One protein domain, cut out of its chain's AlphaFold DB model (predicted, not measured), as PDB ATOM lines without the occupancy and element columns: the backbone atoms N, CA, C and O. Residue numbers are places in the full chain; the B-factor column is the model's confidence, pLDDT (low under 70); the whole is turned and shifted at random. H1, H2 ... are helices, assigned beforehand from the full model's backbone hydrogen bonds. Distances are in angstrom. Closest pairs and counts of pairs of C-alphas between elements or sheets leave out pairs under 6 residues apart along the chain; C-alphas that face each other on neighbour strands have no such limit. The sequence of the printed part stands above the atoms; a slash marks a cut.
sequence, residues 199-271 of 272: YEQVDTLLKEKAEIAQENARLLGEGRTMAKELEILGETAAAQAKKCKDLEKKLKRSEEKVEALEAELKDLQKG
ATOM      1  N   TYR A 199      14.059 -32.843  23.102       55.81
ATOM      2  CA  TYR A 199      13.319 -34.085  22.890       55.81
ATOM      3  C   TYR A 199      12.367 -34.400  24.049       55.81
ATOM      4  O   TYR A 199      11.269 -34.884  23.807       55.81
ATOM      5  N   GLU A 200      12.704 -34.035  25.290       52.97
ATOM      6  CA  GLU A 200      11.851 -34.348  26.444       52.97
ATOM      7  C   GLU A 200      10.511 -33.586  26.419       52.97
ATOM      8  O   GLU A 200       9.464 -34.190  26.647       52.97
ATOM      9  N   GLN A 201      10.507 -32.296  26.050       50.69
ATOM     10  CA  GLN A 201       9.260 -31.521  25.916       50.69
ATOM     11  C   GLN A 201       8.434 -31.922  24.686       50.69
ATOM     12  O   GLN A 201       7.203 -31.993  24.756       50.69
ATOM     13  N   VAL A 202       9.084 -32.215  23.558       62.22
ATOM     14  CA  VAL A 202       8.383 -32.639  22.337       62.22
ATOM     15  C   VAL A 202       7.762 -34.027  22.521       62.22
ATOM     16  O   VAL A 202       6.611 -34.228  22.138       62.22
ATOM     17  N   ASP A 203       8.451 -34.946  23.200       66.56
ATOM     18  CA  ASP A 203       7.929 -36.279  23.513       66.56
ATOM     19  C   ASP A 203       6.722 -36.221  24.452       66.56
ATOM     20  O   ASP A 203       5.768 -36.982  24.271       66.56
ATOM     21  N   THR A 204       6.723 -35.318  25.441       68.56
ATOM     22  CA  THR A 204       5.549 -35.122  26.307       68.56
ATOM     23  C   THR A 204       4.337 -34.628  25.520       68.56
ATOM     24  O   THR A 204       3.246 -35.170  25.681       68.56
ATOM     25  N   LEU A 205       4.529 -33.688  24.591       63.84
ATOM     26  CA  LEU A 205       3.440 -33.138  23.779       63.84
ATOM     27  C   LEU A 205       2.926 -34.134  22.731       63.84
ATOM     28  O   LEU A 205       1.734 -34.153  22.422       63.84
ATOM     29  N   LEU A 206       3.801 -34.977  22.177       73.31
ATOM     30  CA  LEU A 206       3.399 -36.049  21.263       73.31
ATOM     31  C   LEU A 206       2.592 -37.133  21.987       73.31
ATOM     32  O   LEU A 206       1.605 -37.617  21.431       73.31
ATOM     33  N   LYS A 207       2.954 -37.461  23.233       74.25
ATOM     34  CA  LYS A 207       2.175 -38.372  24.087       74.25
ATOM     35  C   LYS A 207       0.794 -37.800  24.403       74.25
ATOM     36  O   LYS A 207      -0.197 -38.482  24.163       74.25
ATOM     37  N   GLU A 208       0.706 -36.532  24.811       76.50
ATOM     38  CA  GLU A 208      -0.585 -35.870  25.070       76.50
ATOM     39  C   GLU A 208      -1.470 -35.794  23.812       76.50
ATOM     40  O   GLU A 208      -2.670 -36.070  23.867       76.50
ATOM     41  N   LYS A 209      -0.894 -35.492  22.637       73.31
ATOM     42  CA  LYS A 209      -1.640 -35.504  21.365       73.31
ATOM     43  C   LYS A 209      -2.145 -36.901  20.990       73.31
ATOM     44  O   LYS A 209      -3.257 -37.020  20.473       73.31
ATOM     45  N   ALA A 210      -1.358 -37.945  21.247       73.94
ATOM     46  CA  ALA A 210      -1.759 -39.328  21.000       73.94
ATOM     47  C   ALA A 210      -2.892 -39.776  21.941       73.94
ATOM     48  O   ALA A 210      -3.834 -40.427  21.489       73.94
ATOM     49  N   GLU A 211      -2.859 -39.373  23.213       79.38
ATOM     50  CA  GLU A 211      -3.925 -39.655  24.184       79.38
ATOM     51  C   GLU A 211      -5.257 -39.005  23.779       79.38
ATOM     52  O   GLU A 211      -6.302 -39.660  23.788       79.38
ATOM     53  N   ILE A 212      -5.232 -37.751  23.317       73.88
ATOM     54  CA  ILE A 212      -6.431 -37.059  22.812       73.88
ATOM     55  C   ILE A 212      -6.986 -37.759  21.561       73.88
ATOM     56  O   ILE A 212      -8.202 -37.895  21.406       73.88
ATOM     57  N   ALA A 213      -6.114 -38.234  20.669       73.38
ATOM     58  CA  ALA A 213      -6.532 -38.985  19.488       73.38
ATOM     59  C   ALA A 213      -7.207 -40.319  19.861       73.38
ATOM     60  O   ALA A 213      -8.229 -40.675  19.268       73.38
ATOM     61  N   GLN A 214      -6.686 -41.022  20.870       72.69
ATOM     62  CA  GLN A 214      -7.281 -42.259  21.385       72.69
ATOM     63  C   GLN A 214      -8.643 -42.012  22.045       72.69
ATOM     64  O   GLN A 214      -9.598 -42.744  21.772       72.69
ATOM     65  N   GLU A 215      -8.774 -40.952  22.845       77.62
ATOM     66  CA  GLU A 215     -10.043 -40.590  23.484       77.62
ATOM     67  C   GLU A 215     -11.106 -40.201  22.440       77.62
ATOM     68  O   GLU A 215     -12.254 -40.646  22.506       77.62
ATOM     69  N   ASN A 216     -10.721 -39.463  21.394       70.81
ATOM     70  CA  ASN A 216     -11.614 -39.129  20.282       70.81
ATOM     71  C   ASN A 216     -12.060 -40.373  19.494       70.81
ATOM     72  O   ASN A 216     -13.235 -40.492  19.137       70.81
ATOM     73  N   ALA A 217     -11.158 -41.330  19.252       74.81
ATOM     74  CA  ALA A 217     -11.497 -42.595  18.602       74.81
ATOM     75  C   ALA A 217     -12.469 -43.433  19.451       74.81
ATOM     76  O   ALA A 217     -13.434 -43.997  18.924       74.81
ATOM     77  N   ARG A 218     -12.267 -43.460  20.773       74.62
ATOM     78  CA  ARG A 218     -13.160 -44.123  21.725       74.62
ATOM     79  C   ARG A 218     -14.555 -43.491  21.731       74.62
ATOM     80  O   ARG A 218     -15.539 -44.216  21.604       74.62
ATOM     81  N   LEU A 219     -14.652 -42.163  21.797       70.69
ATOM     82  CA  LEU A 219     -15.927 -41.433  21.758       70.69
ATOM     83  C   LEU A 219     -16.702 -41.675  20.451       70.69
ATOM     84  O   LEU A 219     -17.923 -41.850  20.465       70.69
ATOM     85  N   LEU A 220     -16.003 -41.744  19.313       63.09
ATOM     86  CA  LEU A 220     -16.608 -42.114  18.028       63.09
ATOM     87  C   LEU A 220     -17.082 -43.579  18.010       63.09
ATOM     88  O   LEU A 220     -18.118 -43.885  17.413       63.09
ATOM     89  N   GLY A 221     -16.363 -44.479  18.685       70.69
ATOM     90  CA  GLY A 221     -16.772 -45.867  18.906       70.69
ATOM     91  C   GLY A 221     -18.031 -45.991  19.768       70.69
ATOM     92  O   GLY A 221     -18.965 -46.698  19.389       70.69
ATOM     93  N   GLU A 222     -18.107 -45.242  20.870       63.75
ATOM     94  CA  GLU A 222     -19.283 -45.166  21.749       63.75
ATOM     95  C   GLU A 222     -20.503 -44.556  21.026       63.75
ATOM     96  O   GLU A 222     -21.645 -44.966  21.240       63.75
ATOM     97  N   GLY A 223     -20.286 -43.637  20.079       58.19
ATOM     98  CA  GLY A 223     -21.343 -43.153  19.185       58.19
ATOM     99  C   GLY A 223     -21.921 -44.249  18.276       58.19
ATOM    100  O   GLY A 223     -23.129 -44.282  18.034       58.19
ATOM    101  N   ARG A 224     -21.086 -45.188  17.806       57.25
ATOM    102  CA  ARG A 224     -21.513 -46.327  16.967       57.25
ATOM    103  C   ARG A 224     -22.252 -47.400  17.767       57.25
ATOM    104  O   ARG A 224     -23.172 -48.015  17.228       57.25
ATOM    105  N   THR A 225     -21.881 -47.634  19.027       57.03
ATOM    106  CA  THR A 225     -22.605 -48.569  19.907       57.03
ATOM    107  C   THR A 225     -23.950 -47.991  20.329       57.03
ATOM    108  O   THR A 225     -24.947 -48.700  20.229       57.03
ATOM    109  N   MET A 226     -24.024 -46.691  20.643       56.91
ATOM    110  CA  MET A 226     -25.304 -46.019  20.883       56.91
ATOM    111  C   MET A 226     -26.201 -46.025  19.642       56.91
ATOM    112  O   MET A 226     -27.399 -46.229  19.779       56.91
ATOM    113  N   ALA A 227     -25.658 -45.858  18.431       56.19
ATOM    114  CA  ALA A 227     -26.447 -45.957  17.200       56.19
ATOM    115  C   ALA A 227     -27.052 -47.362  16.998       56.19
ATOM    116  O   ALA A 227     -28.223 -47.473  16.641       56.19
ATOM    117  N   LYS A 228     -26.291 -48.425  17.296       59.06
ATOM    118  CA  LYS A 228     -26.775 -49.818  17.245       59.06
ATOM    119  C   LYS A 228     -27.784 -50.134  18.356       59.06
ATOM    120  O   LYS A 228     -28.787 -50.787  18.095       59.06
ATOM    121  N   GLU A 229     -27.574 -49.650  19.580       54.50
ATOM    122  CA  GLU A 229     -28.531 -49.820  20.690       54.50
ATOM    123  C   GLU A 229     -29.836 -49.039  20.462       54.50
ATOM    124  O   GLU A 229     -30.923 -49.499  20.819       54.50
ATOM    125  N   LEU A 230     -29.751 -47.882  19.804       50.47
ATOM    126  CA  LEU A 230     -30.897 -47.055  19.428       50.47
ATOM    127  C   LEU A 230     -31.729 -47.647  18.279       50.47
ATOM    128  O   LEU A 230     -32.932 -47.381  18.222       50.47
ATOM    129  N   GLU A 231     -31.139 -48.472  17.409       54.81
ATOM    130  CA  GLU A 231     -31.886 -49.312  16.458       54.81
ATOM    131  C   GLU A 231     -32.630 -50.461  17.157       54.81
ATOM    132  O   GLU A 231     -33.723 -50.832  16.728       54.81
ATOM    133  N   ILE A 232     -32.082 -50.993  18.255       55.66
ATOM    134  CA  ILE A 232     -32.630 -52.162  18.962       55.66
ATOM    135  C   ILE A 232     -33.815 -51.801  19.874       55.66
ATOM    136  O   ILE A 232     -34.709 -52.626  20.052       55.66
ATOM    137  N   LEU A 233     -33.879 -50.584  20.432       46.78
ATOM    138  CA  LEU A 233     -34.888 -50.250  21.453       46.78
ATOM    139  C   LEU A 233     -36.085 -49.414  20.998       46.78
ATOM    140  O   LEU A 233     -36.995 -49.202  21.797       46.78
ATOM    141  N   GLY A 234     -36.155 -48.949  19.748       54.59
ATOM    142  CA  GLY A 234     -37.308 -48.146  19.318       54.59
ATOM    143  C   GLY A 234     -37.571 -46.939  20.236       54.59
ATOM    144  O   GLY A 234     -38.718 -46.524  20.409       54.59
ATOM    145  N   GLU A 235     -36.527 -46.378  20.859       55.34
ATOM    146  CA  GLU A 235     -36.644 -45.111  21.573       55.34
ATOM    147  C   GLU A 235     -37.041 -44.044  20.552       55.34
ATOM    148  O   GLU A 235     -36.411 -43.902  19.503       55.34
ATOM    149  N   THR A 236     -38.115 -43.302  20.842       62.19
ATOM    150  CA  THR A 236     -38.655 -42.299  19.916       62.19
ATOM    151  C   THR A 236     -37.538 -41.392  19.387       62.19
ATOM    152  O   THR A 236     -36.710 -40.910  20.161       62.19
ATOM    153  N   ALA A 237     -37.532 -41.118  18.080       58.28
ATOM    154  CA  ALA A 237     -36.520 -40.297  17.400       58.28
ATOM    155  C   ALA A 237     -36.224 -38.945  18.099       58.28
ATOM    156  O   ALA A 237     -35.152 -38.363  17.937       58.28
ATOM    157  N   ALA A 238     -37.149 -38.452  18.931       64.69
ATOM    158  CA  ALA A 238     -36.983 -37.263  19.761       64.69
ATOM    159  C   ALA A 238     -35.941 -37.411  20.892       64.69
ATOM    160  O   ALA A 238     -35.251 -36.440  21.203       64.69
ATOM    161  N   ALA A 239     -35.804 -38.589  21.510       72.38
ATOM    162  CA  ALA A 239     -34.792 -38.843  22.542       72.38
ATOM    163  C   ALA A 239     -33.384 -38.936  21.930       72.38
ATOM    164  O   ALA A 239     -32.427 -38.376  22.468       72.38
ATOM    165  N   GLN A 240     -33.290 -39.546  20.747       63.53
ATOM    166  CA  GLN A 240     -32.063 -39.658  19.956       63.53
ATOM    167  C   GLN A 240     -31.558 -38.278  19.512       63.53
ATOM    168  O   GLN A 240     -30.397 -37.935  19.714       63.53
ATOM    169  N   ALA A 241     -32.461 -37.426  19.018       71.38
ATOM    170  CA  ALA A 241     -32.127 -36.063  18.613       71.38
ATOM    171  C   ALA A 241     -31.618 -35.184  19.774       71.38
ATOM    172  O   ALA A 241     -30.832 -34.266  19.541       71.38
ATOM    173  N   LYS A 242     -32.048 -35.439  21.019       81.12
ATOM    174  CA  LYS A 242     -31.527 -34.732  22.202       81.12
ATOM    175  C   LYS A 242     -30.109 -35.189  22.544       81.12
ATOM    176  O   LYS A 242     -29.228 -34.341  22.641       81.12
ATOM    177  N   LYS A 243     -29.875 -36.507  22.612       83.88
ATOM    178  CA  LYS A 243     -28.546 -37.085  22.882       83.88
ATOM    179  C   LYS A 243     -27.507 -36.622  21.846       83.88
ATOM    180  O   LYS A 243     -26.437 -36.166  22.236       83.88
ATOM    181  N   CYS A 244     -27.843 -36.624  20.551       72.38
ATOM    182  CA  CYS A 244     -26.938 -36.122  19.506       72.38
ATOM    183  C   CYS A 244     -26.631 -34.622  19.654       72.38
ATOM    184  O   CYS A 244     -25.474 -34.226  19.552       72.38
ATOM    185  N   LYS A 245     -27.630 -33.781  19.965       87.25
ATOM    186  CA  LYS A 245     -27.409 -32.340  20.198       87.25
ATOM    187  C   LYS A 245     -26.549 -32.059  21.429       87.25
ATOM    188  O   LYS A 245     -25.793 -31.089  21.442       87.25
ATOM    189  N   ASP A 246     -26.677 -32.873  22.469       89.19
ATOM    190  CA  ASP A 246     -25.862 -32.731  23.674       89.19
ATOM    191  C   ASP A 246     -24.410 -33.155  23.421       89.19
ATOM    192  O   ASP A 246     -23.490 -32.509  23.926       89.19
ATOM    193  N   LEU A 247     -24.187 -34.174  22.584       83.88
ATOM    194  CA  LEU A 247     -22.853 -34.560  22.119       83.88
ATOM    195  C   LEU A 247     -22.224 -33.491  21.212       83.88
ATOM    196  O   LEU A 247     -21.079 -33.117  21.441       83.88
ATOM    197  N   GLU A 248     -22.976 -32.908  20.273       88.50
ATOM    198  CA  GLU A 248     -22.489 -31.795  19.437       88.50
ATOM    199  C   GLU A 248     -22.049 -30.585  20.274       88.50
ATOM    200  O   GLU A 248     -21.041 -29.946  19.982       88.50
ATOM    201  N   LYS A 249     -22.778 -30.264  21.349       92.69
ATOM    202  CA  LYS A 249     -22.385 -29.184  22.268       92.69
ATOM    203  C   LYS A 249     -21.106 -29.504  23.036       92.69
ATOM    204  O   LYS A 249     -20.329 -28.593  23.308       92.69
ATOM    205  N   LYS A 250     -20.904 -30.766  23.425       92.25
ATOM    206  CA  LYS A 250     -19.666 -31.197  24.085       92.25
ATOM    207  C   LYS A 250     -18.479 -31.110  23.128       92.25
ATOM    208  O   LYS A 250     -17.452 -30.588  23.541       92.25
ATOM    209  N   LEU A 251     -18.665 -31.514  21.868       88.44
ATOM    210  CA  LEU A 251     -17.639 -31.438  20.825       88.44
ATOM    211  C   LEU A 251     -17.188 -29.991  20.571       88.44
ATOM    212  O   LEU A 251     -15.997 -29.702  20.601       88.44
ATOM    213  N   LYS A 252     -18.133 -29.052  20.450       92.38
ATOM    214  CA  LYS A 252     -17.801 -27.624  20.290       92.38
ATOM    215  C   LYS A 252     -17.009 -27.063  21.469       92.38
ATOM    216  O   LYS A 252     -16.036 -26.349  21.280       92.38
ATOM    217  N   ARG A 253     -17.383 -27.433  22.699       91.81
ATOM    218  CA  ARG A 253     -16.639 -27.026  23.903       91.81
ATOM    219  C   ARG A 253     -15.233 -27.622  23.965       91.81
ATOM    220  O   ARG A 253     -14.377 -27.031  24.612       91.81
ATOM    221  N   SER A 254     -14.996 -28.803  23.391       85.06
ATOM    222  CA  SER A 254     -13.639 -29.351  23.284       85.06
ATOM    223  C   SER A 254     -12.830 -28.663  22.189       85.06
ATOM    224  O   SER A 254     -11.668 -28.369  22.433       85.06
ATOM    225  N   GLU A 255     -13.434 -28.339  21.044       89.75
ATOM    226  CA  GLU A 255     -12.772 -27.592  19.962       89.75
ATOM    227  C   GLU A 255     -12.311 -26.209  20.448       89.75
ATOM    228  O   GLU A 255     -11.140 -25.874  20.309       89.75
ATOM    229  N   GLU A 256     -13.176 -25.468  21.149       93.38
ATOM    230  CA  GLU A 256     -12.832 -24.168  21.753       93.38
ATOM    231  C   GLU A 256     -11.663 -24.268  22.753       93.38
ATOM    232  O   GLU A 256     -10.835 -23.363  22.847       93.38
ATOM    233  N   LYS A 257     -11.564 -25.372  23.506       94.19
ATOM    234  CA  LYS A 257     -10.439 -25.604  24.429       94.19
ATOM    235  C   LYS A 257      -9.137 -25.895  23.689       94.19
ATOM    236  O   LYS A 257      -8.088 -25.446  24.135       94.19
ATOM    237  N   VAL A 258      -9.202 -26.650  22.592       88.00
ATOM    238  CA  VAL A 258      -8.029 -26.936  21.756       88.00
ATOM    239  C   VAL A 258      -7.514 -25.644  21.126       88.00
ATOM    240  O   VAL A 258      -6.326 -25.363  21.229       88.00
ATOM    241  N   GLU A 259      -8.399 -24.812  20.572       91.50
ATOM    242  CA  GLU A 259      -8.017 -23.514  20.003       91.50
ATOM    243  C   GLU A 259      -7.380 -22.577  21.046       91.50
ATOM    244  O   GLU A 259      -6.415 -21.877  20.739       91.50
ATOM    245  N   ALA A 260      -7.868 -22.587  22.293       92.06
ATOM    246  CA  ALA A 260      -7.275 -21.811  23.383       92.06
ATOM    247  C   ALA A 260      -5.851 -22.283  23.736       92.06
ATOM    248  O   ALA A 260      -4.945 -21.459  23.850       92.06
ATOM    249  N   LEU A 261      -5.633 -23.598  23.846       89.06
ATOM    250  CA  LEU A 261      -4.303 -24.166  24.100       89.06
ATOM    251  C   LEU A 261      -3.334 -23.888  22.943       89.06
ATOM    252  O   LEU A 261      -2.164 -23.583  23.163       89.06
ATOM    253  N   GLU A 262      -3.812 -23.944  21.699       88.19
ATOM    254  CA  GLU A 262      -3.005 -23.576  20.532       88.19
ATOM    255  C   GLU A 262      -2.609 -22.093  20.531       88.19
ATOM    256  O   GLU A 262      -1.520 -21.750  20.062       88.19
ATOM    257  N   ALA A 263      -3.464 -21.206  21.047       90.12
ATOM    258  CA  ALA A 263      -3.136 -19.793  21.214       90.12
ATOM    259  C   ALA A 263      -2.070 -19.581  22.304       90.12
ATOM    260  O   ALA A 263      -1.089 -18.884  22.052       90.12
ATOM    261  N   GLU A 264      -2.199 -20.243  23.458       90.06
ATOM    262  CA  GLU A 264      -1.190 -20.195  24.529       90.06
ATOM    263  C   GLU A 264       0.177 -20.711  24.053       90.06
ATOM    264  O   GLU A 264       1.209 -20.095  24.326       90.06
ATOM    265  N   LEU A 265       0.200 -21.794  23.264       83.75
ATOM    266  CA  LEU A 265       1.432 -22.301  22.652       83.75
ATOM    267  C   LEU A 265       2.066 -21.286  21.690       83.75
ATOM    268  O   LEU A 265       3.287 -21.129  21.689       83.75
ATOM    269  N   LYS A 266       1.262 -20.574  20.893       86.44
ATOM    270  CA  LYS A 266       1.763 -19.526  19.985       86.44
ATOM    271  C   LYS A 266       2.339 -18.327  20.735       86.44
ATOM    272  O   LYS A 266       3.293 -17.728  20.246       86.44
ATOM    273  N   ASP A 267       1.778 -17.967  21.885       83.25
ATOM    274  CA  ASP A 267       2.291 -16.861  22.699       83.25
ATOM    275  C   ASP A 267       3.608 -17.234  23.388       83.25
ATOM    276  O   ASP A 267       4.546 -16.436  23.394       83.25
ATOM    277  N   LEU A 268       3.734 -18.475  23.871       79.25
ATOM    278  CA  LEU A 268       4.999 -18.995  24.396       79.25
ATOM    279  C   LEU A 268       6.096 -19.049  23.323       79.25
ATOM    280  O   LEU A 268       7.242 -18.716  23.608       79.25
ATOM    281  N   GLN A 269       5.747 -19.401  22.083       70.62
ATOM    282  CA  GLN A 269       6.688 -19.427  20.956       70.62
ATOM    283  C   GLN A 269       7.189 -18.040  20.525       70.62
ATOM    284  O   GLN A 269       8.242 -17.957  19.910       70.62
ATOM    285  N   LYS A 270       6.458 -16.958  20.826       73.81
ATOM    286  CA  LYS A 270       6.860 -15.575  20.498       73.81
ATOM    287  C   LYS A 270       7.633 -14.873  21.619       73.81
ATOM    288  O   LYS A 270       8.112 -13.761  21.418       73.81
ATOM    289  N   GLY A 271       7.667 -15.464  22.814       53.31
ATOM    290  CA  GLY A 271       8.256 -14.872  24.017       53.31
ATOM    291  C   GLY A 271       9.626 -15.429  24.420       53.31
ATOM    292  O   GLY A 271      10.135 -15.018  25.464       53.31
TER     293      GLY A 271
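What this domain is: This is residues 199 to 271 of the 272 residues of the protein "Hypothetical protein" of Chloropicon primus (UniProt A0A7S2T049). Two long helices of nearly equal length make a narrow, open U: H1 runs out, a tight link turns the backbone, and H2 folds back opposite ways at 8 degrees, with few contacts between them. The printed part has 73 residues, with two named helices, H1 then H2, and no named strand; its class is all helix. It is an extended rod, with a radius of gyration of the C-alphas of 17.5 A and spans of 56 by 21 by 7 A.

Where its parts are: Find C-alpha 199 at (13.319, -34.085, 22.890); from there H1, residues 199 to 233, runs 50.9 A. After three residues, H2, residues 237 to 270, runs 50.0 A to C-alpha 270 at (6.860, -15.575, 20.498).

How they stand to each other: H1 and H2 are close but not clearly touching; look at their closest C-alphas, those of Leu 230 and Gln 240, 7.5 A apart. They run opposite ways at a shallow tilt of 8 degrees. In H1 and H2 every O i to N i+4 pair is within hydrogen-bond range.

The domain as a whole: The C-alphas farthest apart, of Gly 234 and Gly 271, are 56.6 A apart. The printed part has no cut. Look for pLDDT under 70 at 27 residues, among them 199 to 205 and 222 to 238.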